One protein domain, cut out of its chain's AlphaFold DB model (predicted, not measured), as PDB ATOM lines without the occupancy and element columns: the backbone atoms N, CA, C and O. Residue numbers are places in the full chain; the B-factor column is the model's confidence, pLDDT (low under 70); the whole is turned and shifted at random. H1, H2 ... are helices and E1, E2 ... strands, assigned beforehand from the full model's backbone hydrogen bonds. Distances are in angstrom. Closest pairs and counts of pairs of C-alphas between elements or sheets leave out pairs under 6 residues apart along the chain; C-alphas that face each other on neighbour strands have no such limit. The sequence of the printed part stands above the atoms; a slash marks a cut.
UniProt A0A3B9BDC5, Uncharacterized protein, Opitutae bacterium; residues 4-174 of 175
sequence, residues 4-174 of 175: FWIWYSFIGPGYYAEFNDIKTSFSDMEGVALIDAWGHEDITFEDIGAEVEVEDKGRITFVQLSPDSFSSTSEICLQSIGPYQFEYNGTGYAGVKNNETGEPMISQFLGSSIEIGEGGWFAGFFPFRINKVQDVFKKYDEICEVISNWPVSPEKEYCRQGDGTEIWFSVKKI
ATOM      1  N   PHE A   4      19.238 -95.146  -2.691       57.62
ATOM      2  CA  PHE A   4      18.696 -94.740  -1.394       57.62
ATOM      3  C   PHE A   4      19.771 -94.307  -0.381       57.62
ATOM      4  O   PHE A   4      19.551 -93.369   0.376       57.62
ATOM      5  N   TRP A   5      20.941 -94.955  -0.389       53.94
ATOM      6  CA  TRP A   5      22.077 -94.605   0.474       53.94
ATOM      7  C   TRP A   5      22.732 -93.299   0.032       53.94
ATOM      8  O   TRP A   5      23.011 -92.441   0.854       53.94
ATOM      9  N   ILE A   6      22.901 -93.122  -1.282       59.50
ATOM     10  CA  ILE A   6      23.429 -91.878  -1.856       59.50
ATOM     11  C   ILE A   6      22.474 -90.719  -1.543       59.50
ATOM     12  O   ILE A   6      22.908 -89.662  -1.101       59.50
ATOM     13  N   TRP A   7      21.163 -90.921  -1.706       56.88
ATOM     14  CA  TRP A   7      20.190 -89.892  -1.358       56.88
ATOM     15  C   TRP A   7      20.213 -89.578   0.141       56.88
ATOM     16  O   TRP A   7      20.336 -88.416   0.488       56.88
ATOM     17  N   TYR A   8      20.175 -90.578   1.028       58.44
ATOM     18  CA  TYR A   8      20.211 -90.365   2.482       58.44
ATOM     19  C   TYR A   8      21.465 -89.616   2.959       58.44
ATOM     20  O   TYR A   8      21.341 -88.724   3.794       58.44
ATOM     21  N   SER A   9      22.641 -89.964   2.426       57.41
ATOM     22  CA  SER A   9      23.929 -89.411   2.859       57.41
ATOM     23  C   SER A   9      24.248 -88.032   2.279       57.41
ATOM     24  O   SER A   9      24.910 -87.261   2.956       57.41
ATOM     25  N   PHE A  10      23.790 -87.710   1.063       55.28
ATOM     26  CA  PHE A  10      24.204 -86.480   0.364       55.28
ATOM     27  C   PHE A  10      23.082 -85.455   0.150       55.28
ATOM     28  O   PHE A  10      23.345 -84.343  -0.290       55.28
ATOM     29  N   ILE A  11      21.818 -85.837   0.366       57.38
ATOM     30  CA  ILE A  11      20.640 -84.991   0.073       57.38
ATOM     31  C   ILE A  11      19.559 -85.120   1.168       57.38
ATOM     32  O   ILE A  11      18.745 -84.223   1.370       57.38
ATOM     33  N   GLY A  12      19.518 -86.260   1.854       54.72
ATOM     34  CA  GLY A  12      18.520 -86.637   2.842       54.72
ATOM     35  C   GLY A  12      18.947 -86.327   4.280       54.72
ATOM     36  O   GLY A  12      19.940 -85.646   4.512       54.72
ATOM     37  N   PRO A  13      18.205 -86.828   5.280       59.56
ATOM     38  CA  PRO A  13      18.397 -86.449   6.683       59.56
ATOM     39  C   PRO A  13      19.775 -86.807   7.263       59.56
ATOM     40  O   PRO A  13      20.177 -86.191   8.242       59.56
ATOM     41  N   GLY A  14      20.509 -87.749   6.656       59.91
ATOM     42  CA  GLY A  14      21.885 -88.067   7.042       59.91
ATOM     43  C   GLY A  14      22.876 -86.937   6.756       59.91
ATOM     44  O   GLY A  14      23.833 -86.786   7.502       59.91
ATOM     45  N   TYR A  15      22.613 -86.117   5.734       65.06
ATOM     46  CA  TYR A  15      23.476 -84.999   5.337       65.06
ATOM     47  C   TYR A  15      23.587 -83.917   6.425       65.06
ATOM     48  O   TYR A  15      24.652 -83.357   6.642       65.06
ATOM     49  N   TYR A  16      22.491 -83.674   7.156       75.69
ATOM     50  CA  TYR A  16      22.429 -82.710   8.262       75.69
ATOM     51  C   TYR A  16      22.432 -83.378   9.643       75.69
ATOM     52  O   TYR A  16      22.113 -82.715  10.630       75.69
ATOM     53  N   ALA A  17      22.699 -84.684   9.736       81.25
ATOM     54  CA  ALA A  17      22.572 -85.412  10.997       81.25
ATOM     55  C   ALA A  17      23.505 -84.827  12.067       81.25
ATOM     56  O   ALA A  17      23.026 -84.391  13.106       81.25
ATOM     57  N   GLU A  18      24.798 -84.694  11.759       83.06
ATOM     58  CA  GLU A  18      25.788 -84.144  12.696       83.06
ATOM     59  C   GLU A  18      25.464 -82.700  13.097       83.06
ATOM     60  O   GLU A  18      25.480 -82.359  14.277       83.06
ATOM     61  N   PHE A  19      25.067 -81.861  12.136       86.62
ATOM     62  CA  PHE A  19      24.653 -80.484  12.406       86.62
ATOM     63  C   PHE A  19      23.439 -80.401  13.340       86.62
ATOM     64  O   PHE A  19      23.421 -79.613  14.288       86.62
ATOM     65  N   ASN A  20      22.417 -81.223  13.100       87.69
ATOM     66  CA  ASN A  20      21.228 -81.261  13.948       87.69
ATOM     67  C   ASN A  20      21.532 -81.845  15.331       87.69
ATOM     68  O   ASN A  20      20.979 -81.353  16.318       87.69
ATOM     69  N   ASP A  21      22.420 -82.832  15.424       89.56
ATOM     70  CA  ASP A  21      22.869 -83.405  16.693       89.56
ATOM     71  C   ASP A  21      23.624 -82.362  17.528       89.56
ATOM     72  O   ASP A  21      23.367 -82.231  18.726       89.56
ATOM     73  N   ILE A  22      24.475 -81.542  16.904       90.44
ATOM     74  CA  ILE A  22      25.172 -80.420  17.555       90.44
ATOM     75  C   ILE A  22      24.173 -79.366  18.044       90.44
ATOM     76  O   ILE A  22      24.226 -78.941  19.200       90.44
ATOM     77  N   LYS A  23      23.214 -78.966  17.200       92.69
ATOM     78  CA  LYS A  23      22.168 -78.005  17.588       92.69
ATOM     79  C   LYS A  23      21.322 -78.511  18.751       92.69
ATOM     80  O   LYS A  23      21.014 -77.742  19.662       92.69
ATOM     81  N   THR A  24      20.954 -79.789  18.719       92.81
ATOM     82  CA  THR A  24      20.210 -80.446  19.801       92.81
ATOM     83  C   THR A  24      21.052 -80.473  21.072       92.81
ATOM     84  O   THR A  24      20.581 -80.045  22.119       92.81
ATOM     85  N   SER A  25      22.332 -80.840  20.958       94.56
ATOM     86  CA  SER A  25      23.263 -80.880  22.087       94.56
ATOM     87  C   SER A  25      23.386 -79.535  22.796       94.56
ATOM     88  O   SER A  25      23.434 -79.527  24.019       94.56
ATOM     89  N   PHE A  26      23.400 -78.404  22.078       94.88
ATOM     90  CA  PHE A  26      23.345 -77.077  22.706       94.88
ATOM     91  C   PHE A  26      21.969 -76.741  23.287       94.88
ATOM     92  O   PHE A  26      21.899 -76.190  24.381       94.88
ATOM     93  N   SER A  27      20.889 -77.062  22.572       91.94
ATOM     94  CA  SER A  27      19.516 -76.735  22.993       91.94
ATOM     95  C   SER A  27      19.101 -77.450  24.282       91.94
ATOM     96  O   SER A  27      18.261 -76.943  25.021       91.94
ATOM     97  N   ASP A  28      19.703 -78.607  24.559       94.19
ATOM     98  CA  ASP A  28      19.458 -79.399  25.764       94.19
ATOM     99  C   ASP A  28      20.280 -78.924  26.980       94.19
ATOM    100  O   ASP A  28      20.111 -79.453  28.084       94.19
ATOM    101  N   MET A  29      21.179 -77.944  26.819       94.44
ATOM    102  CA  MET A  29      21.993 -77.428  27.922       94.44
ATOM    103  C   MET A  29      21.285 -76.309  28.681       94.44
ATOM    104  O   MET A  29      20.991 -75.243  28.147       94.44
ATOM    105  N   GLU A  30      21.080 -76.532  29.977       95.12
ATOM    106  CA  GLU A  30      20.576 -75.508  30.888       95.12
ATOM    107  C   GLU A  30      21.547 -74.317  30.976       95.12
ATOM    108  O   GLU A  30      22.763 -74.498  31.064       95.12
ATOM    109  N   GLY A  31      21.003 -73.095  30.944       96.12
ATOM    110  CA  GLY A  31      21.787 -71.857  31.009       96.12
ATOM    111  C   GLY A  31      22.572 -71.526  29.734       96.12
ATOM    112  O   GLY A  31      23.434 -70.650  29.766       96.12
ATOM    113  N   VAL A  32      22.308 -72.207  28.612       97.38
ATOM    114  CA  VAL A  32      22.948 -71.938  27.316       97.38
ATOM    115  C   VAL A  32      21.879 -71.689  26.257       97.38
ATOM    116  O   VAL A  32      20.973 -72.495  26.064       97.38
ATOM    117  N   ALA A  33      21.994 -70.575  25.540       96.94
ATOM    118  CA  ALA A  33      21.145 -70.260  24.399       96.94
ATOM    119  C   ALA A  33      21.954 -70.337  23.101       96.94
ATOM    120  O   ALA A  33      22.954 -69.638  22.944       96.94
ATOM    121  N   LEU A  34      21.501 -71.158  22.151       96.62
ATOM    122  CA  LEU A  34      22.051 -71.177  20.797       96.62
ATOM    123  C   LEU A  34      21.588 -69.928  20.034       96.62
ATOM    124  O   LEU A  34      20.391 -69.756  19.801       96.62
ATOM    125  N   ILE A  35      22.532 -69.066  19.656       96.56
ATOM    126  CA  ILE A  35      22.269 -67.816  18.931       96.56
ATOM    127  C   ILE A  35      22.280 -68.063  17.427       96.56
ATOM    128  O   ILE A  35      21.336 -67.682  16.735       96.56
ATOM    129  N   ASP A  36      23.330 -68.723  16.940       94.12
ATOM    130  CA  ASP A  36      23.480 -69.096  15.538       94.12
ATOM    131  C   ASP A  36      24.283 -70.397  15.401       94.12
ATOM    132  O   ASP A  36      25.058 -70.762  16.289       94.12
ATOM    133  N   ALA A  37      24.091 -71.106  14.293       91.94
ATOM    134  CA  ALA A  37      24.866 -72.285  13.930       91.94
ATOM    135  C   ALA A  37      25.044 -72.342  12.412       91.94
ATOM    136  O   ALA A  37      24.084 -72.176  11.658       91.94
ATOM    137  N   TRP A  38      26.262 -72.635  11.971       89.56
ATOM    138  CA  TRP A  38      26.633 -72.693  10.560       89.56
ATOM    139  C   TRP A  38      27.557 -73.881  10.290       89.56
ATOM    140  O   TRP A  38      28.017 -74.559  11.206       89.56
ATOM    141  N   GLY A  39      27.840 -74.121   9.019       82.88
ATOM    142  CA  GLY A  39      28.859 -75.049   8.547       82.88
ATOM    143  C   GLY A  39      28.978 -74.945   7.034       82.88
ATOM    144  O   GLY A  39      28.235 -74.187   6.397       82.88
ATOM    145  N   HIS A  40      29.954 -75.641   6.469       73.50
ATOM    146  CA  HIS A  40      30.232 -75.603   5.046       73.50
ATOM    147  C   HIS A  40      29.414 -76.671   4.313       73.50
ATOM    148  O   HIS A  40      29.442 -77.852   4.647       73.50
ATOM    149  N   GLU A  41      28.652 -76.240   3.309       62.50
ATOM    150  CA  GLU A  41      27.800 -77.113   2.501       62.50
ATOM    151  C   GLU A  41      28.623 -77.749   1.365       62.50
ATOM    152  O   GLU A  41      28.604 -77.268   0.229       62.50
ATOM    153  N   ASP A  42      29.373 -78.820   1.646       58.75
ATOM    154  CA  ASP A  42      29.989 -79.654   0.603       58.75
ATOM    155  C   ASP A  42      29.503 -81.118   0.644       58.75
ATOM    156  O   ASP A  42      28.310 -81.353   0.824       58.75
ATOM    157  N   ILE A  43      30.344 -82.110   0.334       47.75
ATOM    158  CA  ILE A  43      29.946 -83.531   0.242       47.75
ATOM    159  C   ILE A  43      29.531 -84.070   1.627       47.75
ATOM    160  O   ILE A  43      28.701 -84.979   1.711       47.75
ATOM    161  N   THR A  44      30.036 -83.451   2.689       50.44
ATOM    162  CA  THR A  44      29.659 -83.600   4.096       50.44
ATOM    163  C   THR A  44      29.431 -82.192   4.661       50.44
ATOM    164  O   THR A  44      29.956 -81.217   4.132       50.44
ATOM    165  N   PHE A  45      28.588 -82.030   5.684       53.59
ATOM    166  CA  PHE A  45      28.442 -80.723   6.337       53.59
ATOM    167  C   PHE A  45      29.622 -80.536   7.306       53.59
ATOM    168  O   PHE A  45      29.522 -80.879   8.481       53.59
ATOM    169  N   GLU A  46      30.773 -80.107   6.783       57.56
ATOM    170  CA  GLU A  46      32.043 -79.970   7.516       57.56
ATOM    171  C   GLU A  46      32.219 -78.547   8.089       57.56
ATOM    172  O   GLU A  46      31.438 -77.640   7.803       57.56
ATOM    173  N   ASP A  47      33.219 -78.344   8.953       73.44
ATOM    174  CA  ASP A  47      33.520 -77.054   9.604       73.44
ATOM    175  C   ASP A  47      32.339 -76.424  10.371       73.44
ATOM    176  O   ASP A  47      32.086 -75.215  10.314       73.44
ATOM    177  N   ILE A  48      31.611 -77.250  11.128       88.56
ATOM    178  CA  ILE A  48      30.449 -76.810  11.906       88.56
ATOM    179  C   ILE A  48      30.884 -75.816  12.986       88.56
ATOM    180  O   ILE A  48      31.806 -76.069  13.761       88.56
ATOM    181  N   GLY A  49      30.197 -74.684  13.067       93.25
ATOM    182  CA  GLY A  49      30.401 -73.675  14.095       93.25
ATOM    183  C   GLY A  49      29.092 -73.271  14.756       93.25
ATOM    184  O   GLY A  49      28.001 -73.502  14.229       93.25
ATOM    185  N   ALA A  50      29.207 -72.690  15.944       96.56
ATOM    186  CA  ALA A  50      28.061 -72.201  16.690       96.56
ATOM    187  C   ALA A  50      28.430 -70.985  17.537       96.56
ATOM    188  O   ALA A  50      29.489 -70.946  18.167       96.56
ATOM    189  N   GLU A  51      27.517 -70.023  17.590       97.69
ATOM    190  CA  GLU A  51      27.536 -68.925  18.545       97.69
ATOM    191  C   GLU A  51      26.493 -69.213  19.621       97.69
ATOM    192  O   GLU A  51      25.322 -69.477  19.329       97.69
ATOM    193  N   VAL A  52      26.920 -69.160  20.877       98.19
ATOM    194  CA  VAL A  52      26.062 -69.396  22.035       98.19
ATOM    195  C   VAL A  52      26.211 -68.271  23.047       98.19
ATOM    196  O   VAL A  52      27.282 -67.684  23.188       98.19
ATOM    197  N   GLU A  53      25.143 -67.999  23.781       97.88
ATOM    198  CA  GLU A  53      25.125 -67.109  24.939       97.88
ATOM    199  C   GLU A  53      25.008 -67.965  26.203       97.88
ATOM    200  O   GLU A  53      24.115 -68.809  26.300       97.88
ATOM    201  N   VAL A  54      25.912 -67.767  27.163       97.69
ATOM    202  CA  VAL A  54      25.866 -68.439  28.469       97.69
ATOM    203  C   VAL A  54      25.246 -67.488  29.489       97.69
ATOM    204  O   VAL A  54      25.721 -66.363  29.651       97.69
ATOM    205  N   GLU A  55      24.197 -67.944  30.173       96.69
ATOM    206  CA  GLU A  55      23.442 -67.170  31.164       96.69
ATOM    207  C   GLU A  55      24.365 -66.566  32.229       96.69
ATOM    208  O   GLU A  55      25.283 -67.222  32.721       96.69
ATOM    209  N   ASP A  56      24.134 -65.287  32.544       96.12
ATOM    210  CA  ASP A  56      24.926 -64.471  33.474       96.12
ATOM    211  C   ASP A  56      26.433 -64.362  33.159       96.12
ATOM    212  O   ASP A  56      27.199 -63.848  33.979       96.12
ATOM    213  N   LYS A  57      26.872 -64.798  31.969       95.81
ATOM    214  CA  LYS A  57      28.267 -64.710  31.522       95.81
ATOM    215  C   LYS A  57      28.391 -63.893  30.241       95.81
ATOM    216  O   LYS A  57      28.620 -62.688  30.294       95.81
ATOM    217  N   GLY A  58      28.258 -64.537  29.089       96.25
ATOM    218  CA  GLY A  58      28.475 -63.899  27.802       96.25
ATOM    219  C   GLY A  58      28.571 -64.893  26.654       96.25
ATOM    220  O   GLY A  58      28.350 -66.099  26.808       96.25
ATOM    221  N   ARG A  59      28.982 -64.380  25.496       97.75
ATOM    222  CA  ARG A  59      29.042 -65.140  24.245       97.75
ATOM    223  C   ARG A  59      30.272 -66.020  24.114       97.75
ATOM    224  O   ARG A  59      31.351 -65.671  24.601       97.75
ATOM    225  N   ILE A  60      30.105 -67.136  23.414       98.31
ATOM    226  CA  ILE A  60      31.181 -68.001  22.926       98.31
ATOM    227  C   ILE A  60      30.898 -68.343  21.472       98.31
ATOM    228  O   ILE A  60      29.770 -68.676  21.114       98.31
ATOM    229  N   THR A  61      31.948 -68.323  20.663       98.06
ATOM    230  CA  THR A  61      31.904 -68.760  19.271       98.06
ATOM    231  C   THR A  61      32.825 -69.960  19.121       98.06
ATOM    232  O   THR A  61      34.047 -69.833  19.249       98.06
ATOM    233  N   PHE A  62      32.235 -71.123  18.874       97.50
ATOM    234  CA  PHE A  62      32.935 -72.366  18.573       97.50
ATOM    235  C   PHE A  62      33.052 -72.554  17.062       97.50
ATOM    236  O   PHE A  62      32.164 -72.162  16.305       97.50
ATOM    237  N   VAL A  63      34.126 -73.211  16.639       94.38
ATOM    238  CA  VAL A  63      34.342 -73.668  15.259       94.38
ATOM    239  C   VAL A  63      34.813 -75.119  15.281       94.38
ATOM    240  O   VAL A  63      35.250 -75.593  16.329       94.38
ATOM    241  N   GLN A  64      34.737 -75.811  14.143       91.31
ATOM    242  CA  GLN A  64      35.178 -77.207  14.000       91.31
ATOM    243  C   GLN A  64      34.519 -78.156  15.016       91.31
ATOM    244  O   GLN A  64      35.155 -79.043  15.583       91.31
ATOM    245  N   LEU A  65      33.232 -77.944  15.282       93.00
ATOM    246  CA  LEU A  65      32.446 -78.806  16.147       93.00
ATOM    247  C   LEU A  65      32.137 -80.133  15.457       93.00
ATOM    248  O   LEU A  65      31.829 -80.189  14.269       93.00
ATOM    249  N   SER A  66      32.121 -81.186  16.259       91.19
ATOM    250  CA  SER A  66      31.596 -82.499  15.906       91.19
ATOM    251  C   SER A  66      30.742 -83.030  17.065       91.19
ATOM    252  O   SER A  66      30.772 -82.468  18.168       91.19
ATOM    253  N   PRO A  67      29.986 -84.125  16.885       90.44
ATOM    254  CA  PRO A  67      29.304 -84.777  18.005       90.44
ATOM    255  C   PRO A  67      30.252 -85.147  19.164       90.44
ATOM    256  O   PRO A  67      29.873 -85.056  20.335       90.44
ATOM    257  N   ASP A  68      31.513 -85.478  18.866       92.12
ATOM    258  CA  ASP A  68      32.522 -85.815  19.877       92.12
ATOM    259  C   ASP A  68      32.930 -84.611  20.738       92.12
ATOM    260  O   ASP A  68      33.318 -84.781  21.899       92.12
ATOM    261  N   SER A  69      32.737 -83.381  20.244       94.75
ATOM    262  CA  SER A  69      32.935 -82.151  21.021       94.75
ATOM    263  C   SER A  69      32.065 -82.087  22.280       94.75
ATOM    264  O   SER A  69      32.405 -81.372  23.223       94.75
ATOM    265  N   PHE A  70      30.967 -82.844  22.340       95.31
ATOM    266  CA  PHE A  70      30.016 -82.846  23.458       95.31
ATOM    267  C   PHE A  70      30.194 -84.023  24.420       95.31
ATOM    268  O   PHE A  70      29.632 -84.003  25.521       95.31
ATOM    269  N   SER A  71      30.962 -85.039  24.026       93.31
ATOM    270  CA  SER A  71      31.182 -86.258  24.803       93.31
ATOM    271  C   SER A  71      32.588 -86.273  25.410       93.31
ATOM    272  O   SER A  71      32.729 -86.205  26.637       93.31
ATOM    273  N   SER A  72      33.615 -86.335  24.564       92.00
ATOM    274  CA  SER A  72      35.034 -86.280  24.899       92.00
ATOM    275  C   SER A  72      35.862 -86.146  23.618       92.00
ATOM    276  O   SER A  72      35.870 -87.051  22.793       92.00
ATOM    277  N   THR A  73      36.653 -85.085  23.512       91.88
ATOM    278  CA  THR A  73      37.566 -84.823  22.398       91.88
ATOM    279  C   THR A  73      38.837 -84.125  22.887       91.88
ATOM    280  O   THR A  73      38.837 -83.440  23.912       91.88
ATOM    281  N   SER A  74      39.932 -84.286  22.146       90.62
ATOM    282  CA  SER A  74      41.146 -83.477  22.297       90.62
ATOM    283  C   SER A  74      41.089 -82.162  21.515       90.62
ATOM    284  O   SER A  74      42.006 -81.354  21.636       90.62
ATOM    285  N   GLU A  75      40.034 -81.951  20.728       89.38
ATOM    286  CA  GLU A  75      39.897 -80.875  19.748       89.38
ATOM    287  C   GLU A  75      38.689 -80.008  20.114       89.38
ATOM    288  O   GLU A  75      37.538 -80.335  19.827       89.38
ATOM    289  N   ILE A  76      38.956 -78.910  20.824       96.50
ATOM    290  CA  ILE A  76      37.973 -77.864  21.119       96.50
ATOM    291  C   ILE A  76      38.541 -76.554  20.601       96.50
ATOM    292  O   ILE A  76      39.582 -76.103  21.089       96.50
ATOM    293  N   CYS A  77      37.849 -75.948  19.640       95.75
ATOM    294  CA  CYS A  77      38.309 -74.749  18.952       95.75
ATOM    295  C   CYS A  77      37.388 -73.566  19.259       95.75
ATOM    296  O   CYS A  77      36.175 -73.625  19.042       95.75
ATOM    297  N   LEU A  78      37.968 -72.473  19.760       97.44
ATOM    298  CA  LEU A  78      37.254 -71.228  20.044       97.44
ATOM    299  C   LEU A  78      37.679 -70.137  19.076       97.44
ATOM    300  O   LEU A  78      38.863 -69.836  18.972       97.44
ATOM    301  N   GLN A  79      36.718 -69.478  18.442       97.19
ATOM    302  CA  GLN A  79      36.949 -68.250  17.682       97.19
ATOM    303  C   GLN A  79      36.852 -66.996  18.568       97.19
ATOM    304  O   GLN A  79      37.596 -66.029  18.377       97.19
ATOM    305  N   SER A  80      35.972 -67.019  19.569       98.06
ATOM    306  CA  SER A  80      35.868 -65.966  20.584       98.06
ATOM    307  C   SER A  80      35.216 -66.461  21.869       98.06
ATOM    308  O   SER A  80      34.446 -67.421  21.859       98.06
ATOM    309  N   ILE A  81      35.511 -65.779  22.974       98.38
ATOM    310  CA  ILE A  81      34.867 -65.962  24.277       98.38
ATOM    311  C   ILE A  81      34.840 -64.634  25.034       98.38
ATOM    312  O   ILE A  81      35.857 -63.945  25.164       98.38
ATOM    313  N   GLY A  82      33.660 -64.262  25.525       96.88
ATOM    314  CA  GLY A  82      33.436 -62.983  26.189       96.88
ATOM    315  C   GLY A  82      33.846 -61.816  25.291       96.88
ATOM    316  O   GLY A  82      33.502 -61.809  24.109       96.88
ATOM    317  N   PRO A  83      34.599 -60.829  25.802       96.88
ATOM    318  CA  PRO A  83      35.031 -59.693  25.002       96.88
ATOM    319  C   PRO A  83      36.257 -60.006  24.131       96.88
ATOM    320  O   PRO A  83      36.847 -59.069  23.601       96.88
ATOM    321  N   TYR A  84      36.695 -61.263  23.996       98.31
ATOM    322  CA  TYR A  84      37.953 -61.611  23.332       98.31
ATOM    323  C   TYR A  84      37.732 -62.386  22.034       98.31
ATOM    324  O   TYR A  84      37.136 -63.460  22.029       98.31
ATOM    325  N   GLN A  85      38.292 -61.862  20.945       97.88
ATOM    326  CA  GLN A  85      38.461 -62.555  19.669       97.88
ATOM    327  C   GLN A  85      39.947 -62.823  19.431       97.88
ATOM    328  O   GLN A  85      40.782 -61.957  19.703       97.88
ATOM    329  N   PHE A  86      40.291 -63.999  18.913       97.81
ATOM    330  CA  PHE A  86      41.687 -64.413  18.784       97.81
ATOM    331  C   PHE A  86      42.301 -64.015  17.444       97.81
ATOM    332  O   PHE A  86      41.644 -64.019  16.405       97.81
ATOM    333  N   GLU A  87      43.596 -63.714  17.467       96.31
ATOM    334  CA  GLU A  87      44.412 -63.536  16.272       96.31
ATOM    335  C   GLU A  87      45.784 -64.154  16.496       96.31
ATOM    336  O   GLU A  87      46.477 -63.815  17.457       96.31
ATOM    337  N   TYR A  88      46.229 -65.000  15.577       95.50
ATOM    338  CA  TYR A  88      47.602 -65.477  15.586       95.50
ATOM    339  C   TYR A  88      48.127 -65.690  14.177       95.50
ATOM    340  O   TYR A  88      47.390 -65.797  13.195       95.50
ATOM    341  N   ASN A  89      49.443 -65.705  14.074       95.50
ATOM    342  CA  ASN A  89      50.137 -66.167  12.892       95.50
ATOM    343  C   ASN A  89      51.332 -67.003  13.309       95.50
ATOM    344  O   ASN A  89      51.725 -66.999  14.474       95.50
ATOM    345  N   GLY A  90      51.894 -67.737  12.366       94.38
ATOM    346  CA  GLY A  90      52.996 -68.608  12.701       94.38
ATOM    347  C   GLY A  90      53.660 -69.237  11.502       94.38
ATOM    348  O   GLY A  90      53.320 -68.959  10.351       94.38
ATOM    349  N   THR A  91      54.653 -70.058  11.807       93.81
ATOM    350  CA  THR A  91      55.384 -70.887  10.852       93.81
ATOM    351  C   THR A  91      55.565 -72.274  11.458       93.81
ATOM    352  O   THR A  91      56.043 -72.402  12.582       93.81
ATOM    353  N   GLY A  92      55.170 -73.320  10.736       88.50
ATOM    354  CA  GLY A  92      55.198 -74.691  11.251       88.50
ATOM    355  C   GLY A  92      54.518 -75.690  10.324       88.50
ATOM    356  O   GLY A  92      54.206 -75.373   9.173       88.50
ATOM    357  N   TYR A  93      54.284 -76.903  10.823       81.38
ATOM    358  CA  TYR A  93      53.628 -77.977  10.073       81.38
ATOM    359  C   TYR A  93      52.099 -77.858  10.153       81.38
ATOM    360  O   TYR A  93      51.420 -78.678  10.761       81.38
ATOM    361  N   ALA A  94      51.545 -76.829   9.511       75.88
ATOM    362  CA  ALA A  94      50.104 -76.556   9.482       75.88
ATOM    363  C   ALA A  94      49.377 -77.327   8.359       75.88
ATOM    364  O   ALA A  94      48.714 -76.736   7.511       75.88
ATOM    365  N   GLY A  95      49.579 -78.646   8.285       76.31
ATOM    366  CA  GLY A  95      48.867 -79.527   7.342       76.31
ATOM    367  C   GLY A  95      49.270 -79.413   5.863       76.31
ATOM    368  O   GLY A  95      48.766 -80.166   5.032       76.31
ATOM    369  N   VAL A  96      50.206 -78.525   5.516       82.38
ATOM    370  CA  VAL A  96      50.707 -78.378   4.143       82.38
ATOM    371  C   VAL A  96      51.653 -79.527   3.802       82.38
ATOM    372  O   VAL A  96      52.575 -79.835   4.558       82.38
ATOM    373  N   LYS A  97      51.440 -80.160   2.646       88.56
ATOM    374  CA  LYS A  97      52.283 -81.242   2.123       88.56
ATOM    375  C   LYS A  97      52.870 -80.865   0.772       88.56
ATOM    376  O   LYS A  97      52.269 -80.121   0.000       88.56
ATOM    377  N   ASN A  98      54.040 -81.408   0.477       88.50
ATOM    378  CA  ASN A  98      54.638 -81.326  -0.844       88.50
ATOM    379  C   ASN A  98      53.817 -82.175  -1.829       88.50
ATOM    380  O   ASN A  98      53.601 -83.359  -1.585       88.50
ATOM    381  N   ASN A  99      53.392 -81.601  -2.955       88.19
ATOM    382  CA  ASN A  99      52.565 -82.322  -3.932       88.19
ATOM    383  C   ASN A  99      53.313 -83.437  -4.685       88.19
ATOM    384  O   ASN A  99      52.680 -84.359  -5.188       88.19
ATOM    385  N   GLU A 100      54.639 -83.355  -4.787       90.69
ATOM    386  CA  GLU A 100      55.464 -84.351  -5.473       90.69
ATOM    387  C   GLU A 100      55.833 -85.513  -4.549       90.69
ATOM    388  O   GLU A 100      55.827 -86.666  -4.976       90.69
ATOM    389  N   THR A 101      56.155 -85.221  -3.285       91.12
ATOM    390  CA  THR A 101      56.646 -86.234  -2.336       91.12
ATOM    391  C   THR A 101      55.597 -86.704  -1.332       91.12
ATOM    392  O   THR A 101      55.772 -87.758  -0.732       91.12
ATOM    393  N   GLY A 102      54.516 -85.949  -1.123       90.12
ATOM    394  CA  GLY A 102      53.512 -86.202  -0.083       90.12
ATOM    395  C   GLY A 102      53.979 -85.881   1.343       90.12
ATOM    396  O   GLY A 102      53.199 -86.028   2.286       90.12
ATOM    397  N   GLU A 103      55.225 -85.435   1.511       90.38
ATOM    398  CA  GLU A 103      55.828 -85.157   2.817       90.38
ATOM    399  C   GLU A 103      55.314 -83.836   3.416       90.38
ATOM    400  O   GLU A 103      55.096 -82.875   2.668       90.38
ATOM    401  N   PRO A 104      55.150 -83.737   4.750       86.81
ATOM    402  CA  PRO A 104      54.809 -82.485   5.421       86.81
ATOM    403  C   PRO A 104      55.830 -81.374   5.146       86.81
ATOM    404  O   PRO A 104      57.042 -81.596   5.157       86.81
ATOM    405  N   MET A 105      55.343 -80.153   4.949       88.62
ATOM    406  CA  MET A 105      56.155 -78.960   4.729       88.62
ATOM    407  C   MET A 105      55.863 -77.894   5.780       88.62
ATOM    408  O   MET A 105      54.728 -77.713   6.215       88.62
ATOM    409  N   ILE A 106      56.907 -77.148   6.138       88.56
ATOM    410  CA  ILE A 106      56.768 -75.934   6.936       88.56
ATOM    411  C   ILE A 106      56.063 -74.877   6.077       88.56
ATOM    412  O   ILE A 106      56.504 -74.583   4.965       88.56
ATOM    413  N   SER A 107      54.998 -74.289   6.611       89.19
ATOM    414  CA  SER A 107      54.259 -73.192   5.990       89.19
ATOM    415  C   SER A 107      54.050 -72.055   6.976       89.19
ATOM    416  O   SER A 107      53.985 -72.269   8.186       89.19
ATOM    417  N   GLN A 108      53.897 -70.848   6.438       92.56
ATOM    418  CA  GLN A 108      53.308 -69.738   7.174       92.56
ATOM    419  C   GLN A 108      51.792 -69.923   7.265       92.56
ATOM    420  O   GLN A 108      51.176 -70.448   6.333       92.56
ATOM    421  N   PHE A 109      51.198 -69.481   8.368       89.62
ATOM    422  CA  PHE A 109      49.756 -69.533   8.587       89.62
ATOM    423  C   PHE A 109      49.255 -68.317   9.369       89.62
ATOM    424  O   PHE A 109      50.005 -67.648  10.082       89.62
ATOM    425  N   LEU A 110      47.962 -68.042   9.213       91.25
ATOM    426  CA  LEU A 110      47.187 -67.031   9.928       91.25
ATOM    427  C   LEU A 110      45.941 -67.728  10.471       91.25
ATOM    428  O   LEU A 110      45.337 -68.520   9.750       91.25
ATOM    429  N   GLY A 111      45.540 -67.417  11.698       90.94
ATOM    430  CA  GLY A 111      44.339 -67.985  12.296       90.94
ATOM    431  C   GLY A 111      43.599 -66.991  13.181       90.94
ATOM    432  O   GLY A 111      44.166 -66.008  13.668       90.94
ATOM    433  N   SER A 112      42.305 -67.255  13.356       93.44
ATOM    434  CA  SER A 112      41.396 -66.456  14.192       93.44
ATOM    435  C   SER A 112      40.660 -67.284  15.250       93.44
ATOM    436  O   SER A 112      39.743 -66.791  15.900       93.44
ATOM    437  N   SER A 113      41.074 -68.540  15.434       94.88
ATOM    438  CA  SER A 113      40.521 -69.472  16.414       94.88
ATOM    439  C   SER A 113      41.625 -70.268  17.097       94.88
ATOM    440  O   SER A 113      42.573 -70.686  16.444       94.88
ATOM    441  N   ILE A 114      41.508 -70.499  18.399       95.44
ATOM    442  CA  ILE A 114      42.498 -71.245  19.178       95.44
ATOM    443  C   ILE A 114      41.994 -72.642  19.526       95.44
ATOM    444  O   ILE A 114      40.849 -72.819  19.940       95.44
ATOM    445  N   GLU A 115      42.880 -73.624  19.401       94.38
ATOM    446  CA  GLU A 115      42.654 -74.998  19.842       94.38
ATOM    447  C   GLU A 115      43.055 -75.125  21.318       94.38
ATOM    448  O   GLU A 115      44.238 -75.051  21.667       94.38
ATOM    449  N   ILE A 116      42.062 -75.283  22.189       96.25
ATOM    450  CA  ILE A 116      42.216 -75.307  23.655       96.25
ATOM    451  C   ILE A 116      41.973 -76.689  24.266       96.25
ATOM    452  O   ILE A 116      42.172 -76.872  25.468       96.25
ATOM    453  N   GLY A 117      41.523 -77.650  23.455       94.75
ATOM    454  CA  GLY A 117      41.463 -79.055  23.855       94.75
ATOM    455  C   GLY A 117      42.864 -79.640  24.059       94.75
ATOM    456  O   GLY A 117      43.838 -79.058  23.602       94.75
ATOM    457  N   GLU A 118      42.990 -80.784  24.742       91.56
ATOM    458  CA  GLU A 118      44.292 -81.361  25.152       91.56
ATOM    459  C   GLU A 118      45.320 -81.523  24.008       91.56
ATOM    460  O   GLU A 118      46.520 -81.484  24.270       91.56
ATOM    461  N   GLY A 119      44.871 -81.678  22.757       85.75
ATOM    462  CA  GLY A 119      45.747 -81.798  21.584       85.75
ATOM    463  C   GLY A 119      46.160 -80.471  20.938       85.75
ATOM    464  O   GLY A 119      47.043 -80.473  20.084       85.75
ATOM    465  N   GLY A 120      45.543 -79.356  21.327       89.69
ATOM    466  CA  GLY A 120      45.686 -78.065  20.660       89.69
ATOM    467  C   GLY A 120      46.929 -77.272  21.064       89.69
ATOM    468  O   GLY A 120      47.409 -77.349  22.199       89.69
ATOM    469  N   TRP A 121      47.422 -76.419  20.160       91.06
ATOM    470  CA  TRP A 121      48.605 -75.572  20.402       91.06
ATOM    471  C   TRP A 121      48.471 -74.603  21.586       91.06
ATOM    472  O   TRP A 121      49.484 -74.156  22.130       91.06
ATOM    473  N   PHE A 122      47.243 -74.263  21.990       94.19
ATOM    474  CA  PHE A 122      46.982 -73.328  23.085       94.19
ATOM    475  C   PHE A 122      46.573 -74.019  24.390       94.19
ATOM    476  O   PHE A 122      46.431 -73.341  25.408       94.19
ATOM    477  N   ALA A 123      46.459 -75.350  24.414       94.31
ATOM    478  CA  ALA A 123      46.069 -76.112  25.602       94.31
ATOM    479  C   ALA A 123      46.952 -75.795  26.821       94.31
ATOM    480  O   ALA A 123      46.462 -75.619  27.935       94.31
ATOM    481  N   GLY A 124      48.263 -75.653  26.594       94.25
ATOM    482  CA  GLY A 124      49.259 -75.401  27.640       94.25
ATOM    483  C   GLY A 124      49.179 -74.025  28.311       94.25
ATOM    484  O   GLY A 124      49.845 -73.821  29.324       94.25
ATOM    485  N   PHE A 125      48.383 -73.088  27.787       95.44
ATOM    486  CA  PHE A 125      48.168 -71.781  28.421       95.44
ATOM    487  C   PHE A 125      47.193 -71.851  29.598       95.44
ATOM    488  O   PHE A 125      47.184 -70.956  30.443       95.44
ATOM    489  N   PHE A 126      46.378 -72.904  29.668       96.75
ATOM    490  CA  PHE A 126      45.354 -73.057  30.690       96.75
ATOM    491  C   PHE A 126      45.837 -74.016  31.788       96.75
ATOM    492  O   PHE A 126      46.347 -75.097  31.492       96.75
ATOM    493  N   PRO A 127      45.641 -73.690  33.080       96.31
ATOM    494  CA  PRO A 127      46.051 -74.557  34.188       96.31
ATOM    495  C   PRO A 127      45.106 -75.756  34.406       96.31
ATOM    496  O   PRO A 127      45.140 -76.408  35.450       96.31
ATOM    497  N   PHE A 128      44.232 -76.047  33.444       96.06
ATOM    498  CA  PHE A 128      43.204 -77.077  33.507       96.06
ATOM    499  C   PHE A 128      42.956 -77.682  32.127       96.06
ATOM    500  O   PHE A 128      43.273 -77.090  31.101       96.06
ATOM    501  N   ARG A 129      42.338 -78.866  32.112       95.88
ATOM    502  CA  ARG A 129      41.955 -79.555  30.877       95.88
ATOM    503  C   ARG A 129      40.555 -79.168  30.417       95.88
ATOM    504  O   ARG A 129      39.669 -78.887  31.238       95.88
ATOM    505  N   ILE A 130      40.374 -79.210  29.106       97.25
ATOM    506  CA  ILE A 130      39.119 -78.964  28.406       97.25
ATOM    507  C   ILE A 130      38.962 -80.117  27.425       97.25
ATOM    508  O   ILE A 130      39.723 -80.218  26.471       97.25
ATOM    509  N   ASN A 131      38.011 -81.006  27.692       96.50
ATOM    510  CA  ASN A 131      37.842 -82.226  26.900       96.50
ATOM    511  C   ASN A 131      36.494 -82.255  26.177       96.50
ATOM    512  O   ASN A 131      36.174 -83.227  25.507       96.50
ATOM    513  N   LYS A 132      35.660 -81.236  26.376       97.12
ATOM    514  CA  LYS A 132      34.336 -81.109  25.772       97.12
ATOM    515  C   LYS A 132      33.809 -79.690  25.936       97.12
ATOM    516  O   LYS A 132      34.260 -78.948  26.809       97.12
ATOM    517  N   VAL A 133      32.798 -79.343  25.156       97.75
ATOM    518  CA  VAL A 133      32.121 -78.038  25.160       97.75
ATOM    519  C   VAL A 133      31.660 -77.621  26.563       97.75
ATOM    520  O   VAL A 133      31.880 -76.486  26.982       97.75
ATOM    521  N   GLN A 134      31.104 -78.545  27.350       97.31
ATOM    522  CA  GLN A 134      30.596 -78.246  28.694       97.31
ATOM    523  C   GLN A 134      31.706 -77.806  29.662       97.31
ATOM    524  O   GLN A 134      31.441 -77.062  30.609       97.31
ATOM    525  N   ASP A 135      32.954 -78.234  29.440       97.62
ATOM    526  CA  ASP A 135      34.082 -77.771  30.247       97.62
ATOM    527  C   ASP A 135      34.369 -76.286  30.014       97.62
ATOM    528  O   ASP A 135      34.752 -75.606  30.966       97.62
ATOM    529  N   VAL A 136      34.157 -75.786  28.792       98.00
ATOM    530  CA  VAL A 136      34.326 -74.366  28.447       98.00
ATOM    531  C   VAL A 136      33.298 -73.522  29.190       98.00
ATOM    532  O   VAL A 136      33.657 -72.535  29.819       98.00
ATOM    533  N   PHE A 137      32.033 -73.945  29.212       97.62
ATOM    534  CA  PHE A 137      30.974 -73.234  29.941       97.62
ATOM    535  C   PHE A 137      31.220 -73.196  31.442       97.62
ATOM    536  O   PHE A 137      31.086 -72.151  32.092       97.62
ATOM    537  N   LYS A 138      31.629 -74.339  31.998       97.25
ATOM    538  CA  LYS A 138      31.933 -74.456  33.419       97.25
ATOM    539  C   LYS A 138      33.107 -73.568  33.829       97.25
ATOM    540  O   LYS A 138      33.044 -73.003  34.912       97.25
ATOM    541  N   LYS A 139      34.129 -73.454  32.976       97.94
ATOM    542  CA  LYS A 139      35.373 -72.713  33.242       97.94
ATOM    543  C   LYS A 139      35.448 -71.360  32.530       97.94
ATOM    544  O   LYS A 139      36.538 -70.863  32.270       97.94
ATOM    545  N   TYR A 140      34.301 -70.812  32.133       98.44
ATOM    546  CA  TYR A 140      34.221 -69.602  31.315       98.44
ATOM    547  C   TYR A 140      35.059 -68.460  31.901       98.44
ATOM    548  O   TYR A 140      35.877 -67.866  31.203       98.44
ATOM    549  N   ASP A 141      34.882 -68.194  33.196       98.25
ATOM    550  CA  ASP A 141      35.518 -67.065  33.868       98.25
ATOM    551  C   ASP A 141      37.024 -67.290  34.013       98.25
ATOM    552  O   ASP A 141      37.806 -66.381  33.755       98.25
ATOM    553  N   GLU A 142      37.448 -68.516  34.319       98.56
ATOM    554  CA  GLU A 142      38.860 -68.883  34.403       98.56
ATOM    555  C   GLU A 142      39.556 -68.829  33.031       98.56
ATOM    556  O   GLU A 142      40.717 -68.430  32.932       98.56
ATOM    557  N   ILE A 143      38.855 -69.196  31.952       98.44
ATOM    558  CA  ILE A 143      39.349 -69.037  30.576       98.44
ATOM    559  C   ILE A 143      39.507 -67.547  30.254       98.44
ATOM    560  O   ILE A 143      40.566 -67.132  29.777       98.44
ATOM    561  N   CYS A 144      38.494 -66.728  30.551       98.25
ATOM    562  CA  CYS A 144      38.562 -65.279  30.370       98.25
ATOM    563  C   CYS A 144      39.674 -64.638  31.207       98.25
ATOM    564  O   CYS A 144      40.345 -63.737  30.713       98.25
ATOM    565  N   GLU A 145      39.913 -65.101  32.433       98.25
ATOM    566  CA  GLU A 145      40.997 -64.619  33.290       98.25
ATOM    567  C   GLU A 145      42.365 -64.879  32.646       98.25
ATOM    568  O   GLU A 145      43.172 -63.955  32.531       98.25
ATOM    569  N   VAL A 146      42.613 -66.092  32.138       98.06
ATOM    570  CA  VAL A 146      43.849 -66.410  31.402       98.06
ATOM    571  C   VAL A 146      44.003 -65.499  30.181       98.06
ATOM    572  O   VAL A 146      45.036 -64.847  30.027       98.06
ATOM    573  N   ILE A 147      42.963 -65.396  29.351       98.00
ATOM    574  CA  ILE A 147      42.990 -64.604  28.112       98.00
ATOM    575  C   ILE A 147      43.130 -63.104  28.398       98.00
ATOM    576  O   ILE A 147      43.735 -62.374  27.614       98.00
ATOM    577  N   SER A 148      42.629 -62.617  29.533       97.38
ATOM    578  CA  SER A 148      42.739 -61.205  29.909       97.38
ATOM    579  C   SER A 148      44.184 -60.726  30.068       97.38
ATOM    580  O   SER A 148      44.438 -59.525  29.946       97.38
ATOM    581  N   ASN A 149      45.111 -61.661  30.293       97.19
ATOM    582  CA  ASN A 149      46.542 -61.410  30.415       97.19
ATOM    583  C   ASN A 149      47.296 -61.531  29.079       97.19
ATOM    584  O   ASN A 149      48.496 -61.270  29.042       97.19
ATOM    585  N   TRP A 150      46.630 -61.930  27.993       97.62
ATOM    586  CA  TRP A 150      47.244 -62.021  26.669       97.62
ATOM    587  C   TRP A 150      47.433 -60.630  26.045       97.62
ATOM    588  O   TRP A 150      46.695 -59.690  26.368       97.62
ATOM    589  N   PRO A 151      48.396 -60.473  25.119       98.00
ATOM    590  CA  PRO A 151      48.634 -59.199  24.450       98.00
ATOM    591  C   PRO A 151      47.432 -58.779  23.598       98.00
ATOM    592  O   PRO A 151      46.795 -59.595  22.926       98.00
ATOM    593  N   VAL A 152      47.134 -57.480  23.607       97.88
ATOM    594  CA  VAL A 152      46.037 -56.897  22.827       97.88
ATOM    595  C   VAL A 152      46.581 -56.358  21.504       97.88
ATOM    596  O   VAL A 152      47.521 -55.565  21.486       97.88
ATOM    597  N   SER A 153      45.951 -56.754  20.398       95.56
ATOM    598  CA  SER A 153      46.315 -56.335  19.040       95.56
ATOM    599  C   SER A 153      46.433 -54.796  18.947       95.56
ATOM    600  O   SER A 153      45.545 -54.087  19.436       95.56
ATOM    601  N   PRO A 154      47.511 -54.247  18.344       95.50
ATOM    602  CA  PRO A 154      48.467 -54.922  17.460       95.50
ATOM    603  C   PRO A 154      49.684 -55.555  18.157       95.50
ATOM    604  O   PRO A 154      50.557 -56.082  17.464       95.50
ATOM    605  N   GLU A 155      49.786 -55.492  19.487       97.50
ATOM    606  CA  GLU A 155      50.869 -56.153  20.222       97.50
ATOM    607  C   GLU A 155      50.695 -57.671  20.178       97.50
ATOM    608  O   GLU A 155      49.571 -58.170  20.162       97.50
ATOM    609  N   LYS A 156      51.812 -58.406  20.140       97.25
ATOM    610  CA  LYS A 156      51.830 -59.871  20.072       97.25
ATOM    611  C   LYS A 156      52.886 -60.446  20.994       97.25
ATOM    612  O   LYS A 156      53.944 -59.848  21.185       97.25
ATOM    613  N   GLU A 157      52.622 -61.647  21.470       97.38
ATOM    614  CA  GLU A 157      53.553 -62.465  22.235       97.38
ATOM    615  C   GLU A 157      53.922 -63.694  21.415       97.38
ATOM    616  O   GLU A 157      53.166 -64.126  20.545       97.38
ATOM    617  N   TYR A 158      55.125 -64.209  21.651       96.62
ATOM    618  CA  TYR A 158      55.696 -65.334  20.926       96.62
ATOM    619  C   TYR A 158      55.688 -66.583  21.799       96.62
ATOM    620  O   TYR A 158      56.135 -66.546  22.946       96.62
ATOM    621  N   CYS A 159      55.282 -67.709  21.224       94.38
ATOM    622  CA  CYS A 159      55.538 -69.020  21.794       94.38
ATOM    623  C   CYS A 159      56.066 -69.986  20.729       94.38
ATOM    624  O   CYS A 159      55.827 -69.839  19.528       94.38
ATOM    625  N   ARG A 160      56.809 -70.992  21.194       93.12
ATOM    626  CA  ARG A 160      57.318 -72.078  20.362       93.12
ATOM    627  C   ARG A 160      56.852 -73.409  20.920       93.12
ATOM    628  O   ARG A 160      57.059 -73.697  22.096       93.12
ATOM    629  N   GLN A 161      56.253 -74.206  20.052       89.19
ATOM    630  CA  GLN A 161      55.736 -75.532  20.350       89.19
ATOM    631  C   GLN A 161      56.856 -76.582  20.315       89.19
ATOM    632  O   GLN A 161      57.937 -76.360  19.757       89.19
ATOM    633  N   GLY A 162      56.604 -77.747  20.916       85.25
ATOM    634  CA  GLY A 162      57.591 -78.831  21.017       85.25
ATOM    635  C   GLY A 162      58.001 -79.447  19.673       85.25
ATOM    636  O   GLY A 162      59.116 -79.944  19.542       85.25
ATOM    637  N   ASP A 163      57.131 -79.370  18.666       84.88
ATOM    638  CA  ASP A 163      57.380 -79.799  17.281       84.88
ATOM    639  C   ASP A 163      58.173 -78.761  16.457       84.88
ATOM    640  O   ASP A 163      58.508 -78.996  15.297       84.88
ATOM    641  N   GLY A 164      58.497 -77.615  17.061       87.88
ATOM    642  CA  GLY A 164      59.201 -76.511  16.426       87.88
ATOM    643  C   GLY A 164      58.297 -75.446  15.810       87.88
ATOM    644  O   GLY A 164      58.855 -74.453  15.344       87.88
ATOM    645  N   THR A 165      56.970 -75.604  15.843       90.31
ATOM    646  CA  THR A 165      56.008 -74.605  15.357       90.31
ATOM    647  C   THR A 165      56.132 -73.305  16.156       90.31
ATOM    648  O   THR A 165      56.131 -73.303  17.387       90.31
ATOM    649  N   GLU A 166      56.258 -72.186  15.452       95.31
ATOM    650  CA  GLU A 166      56.406 -70.844  16.016       95.31
ATOM    651  C   GLU A 166      55.111 -70.057  15.844       95.31
ATOM    652  O   GLU A 166      54.561 -70.023  14.742       95.31
ATOM    653  N   ILE A 167      54.629 -69.416  16.910       96.00
ATOM    654  CA  ILE A 167      53.342 -68.715  16.930       96.00
ATOM    655  C   ILE A 167      53.518 -67.330  17.555       96.00
ATOM    656  O   ILE A 167      54.087 -67.194  18.636       96.00
ATOM    657  N   TRP A 168      52.969 -66.310  16.897       97.75
ATOM    658  CA  TRP A 168      52.747 -64.980  17.454       97.75
ATOM    659  C   TRP A 168      51.252 -64.753  17.613       97.75
ATOM    660  O   TRP A 168      50.526 -64.720  16.614       97.75
ATOM    661  N   PHE A 169      50.793 -64.568  18.843       97.88
ATOM    662  CA  PHE A 169      49.373 -64.497  19.175       97.88
ATOM    663  C   PHE A 169      49.015 -63.193  19.889       97.88
ATOM    664  O   PHE A 169      49.867 -62.519  20.469       97.88
ATOM    665  N   SER A 170      47.739 -62.833  19.797       98.12
ATOM    666  CA  SER A 170      47.120 -61.671  20.429       98.12
ATOM    667  C   SER A 170      45.604 -61.821  20.470       98.12
ATOM    668  O   SER A 170      45.038 -62.698  19.813       98.12
ATOM    669  N   VAL A 171      44.939 -60.930  21.198       98.06
ATOM    670  CA  VAL A 171      43.481 -60.811  21.185       98.06
ATOM    671  C   VAL A 171      43.020 -59.439  20.717       98.06
ATOM    672  O   VAL A 171      43.653 -58.411  20.966       98.06
ATOM    673  N   LYS A 172      41.859 -59.413  20.073       97.00
ATOM    674  CA  LYS A 172      41.051 -58.217  19.851       97.00
ATOM    675  C   LYS A 172      39.957 -58.152  20.902       97.00
ATOM    676  O   LYS A 172      39.296 -59.151  21.174       97.00
ATOM    677  N   LYS A 173      39.739 -56.957  21.455       93.94
ATOM    678  CA  LYS A 173      38.582 -56.699  22.313       93.94
ATOM    679  C   LYS A 173      37.370 -56.356  21.453       93.94
ATOM    680  O   LYS A 173      37.384 -55.332  20.768       93.94
ATOM    681  N   ILE A 174      36.354 -57.206  21.485       90.38
ATOM    682  CA  ILE A 174      35.059 -56.963  20.843       90.38
ATOM    683  C   ILE A 174      34.131 -56.227  21.818       90.38
ATOM    684  O   ILE A 174      34.307 -56.310  23.035       90.38
TER     685      ILE A 174
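Overview. This is residues 4 to 174 of the 175 residues of an uncharacterized protein of Opitutae bacterium (UniProt A0A3B9BDC5). A long, twisted sheet of eight strands makes a curved wall, with H4 and H5 over one of its faces and H2 packed along E1 and E2 near one edge. H1 lies out beyond the beginning of H2, apart from the other named elements, while the long loop of residues 93 to 106 reaches 15 to 31 A from the mean of the C-alphas. The printed part has 171 residues with five named helices and eight named strands, in the order H1 H2 E1 E2 E3 H3 E4 E5 E6 H4 H5 E7 E8, and the class is mixed, helices and strands. The sheet is branched at E5 and its neighbour pairs are antiparallel. The whole is compact, with a radius of gyration of the C-alphas of 17.4 A, and flat, spanning 53 by 51 by 25 A.

Arrangement. Start at H1, residues 4 to 10, which is apart from H2, residues 17 to 27. Next look at E1, residues 32 to 41, E2, residues 45 to 54, and E3, residues 58 to 65: they form a meander, each strand the antiparallel neighbour of the one before. Here N 38 and O 49 are 3.0 A apart and N 52 and O 60 are 2.9 A apart, both within hydrogen-bond range. H2 is on the sheet at a height of 8.1 A, over E2, and runs along the strands at 5 degrees to E2 on the local plane; the closest C-alphas of H2 and E1 are those of Phe 26 and Leu 34, 6.3 A apart. H3, residues 67 to 70, touches H2, with the C-alphas of Ile 22 and Pro 67 closest at 6.0 A. E4, residues 77 to 81, is antiparallel to E3, with N 79 and O 61 at 2.8 A. E4, E5, residues 84 to 92, and E6, residues 107 to 111, form a second meander, with N 81 and O 84 at 3.0 A and N 90 and O 109 at 3.0 A. H4, residues 133 to 138, only just touches H3, with 3 pairs of C-alphas within 8 A, the closest being Phe 70 and Val 133 at 5.5 A. H5, residues 140 to 148, is on the sheet on the same face as H4, and on the local plane runs across the strands at 83 degrees to E4. E8, residues 166 to 173, lies on one side of E5, with E4 and E6 on the other side; N 87 and O 170 are 2.9 A apart. E7, residues 157 to 160, forms a hairpin with E8, with N 159 and O 167 at 2.9 A. In H1, H2, H4 and H5 every O i to N i+4 pair is within hydrogen-bond range; H3 is too short for such a pair.

Along the chain. Find C-alpha 4 at (18.696, -94.740, -1.394), where H1 begins its 10.1 A. H2 covers 15.1 A, E1 25.8 A, bending by 56 degrees at residue 35, E2 25.4 A and E3 19.3 A. After the four residues of H3 and the five of E4, find C-alpha 84 at (37.953, -61.611, 23.332); from there E5 runs 24.8 A. E6 covers 12.9 A, H4 9.0 A, H5 12.0 A and E7 10.5 A. E8 runs 23.6 A to C-alpha 173 at (38.582, -56.699, 22.313).

Size, cuts and confidence. The C-alphas farthest apart, those of Phe 4 and Glu 155, are 54.7 A apart. The printed part has no cut. The links E5 to E6 and E6 to H4 are long, with 14 and 21 residues; in the second, residues 114 to 115 pair antiparallel with residues 77 to 78 of E4. Mean pLDDT of the printed part is 89.5, and residues 4 to 15 and 41 to 46 are under 70.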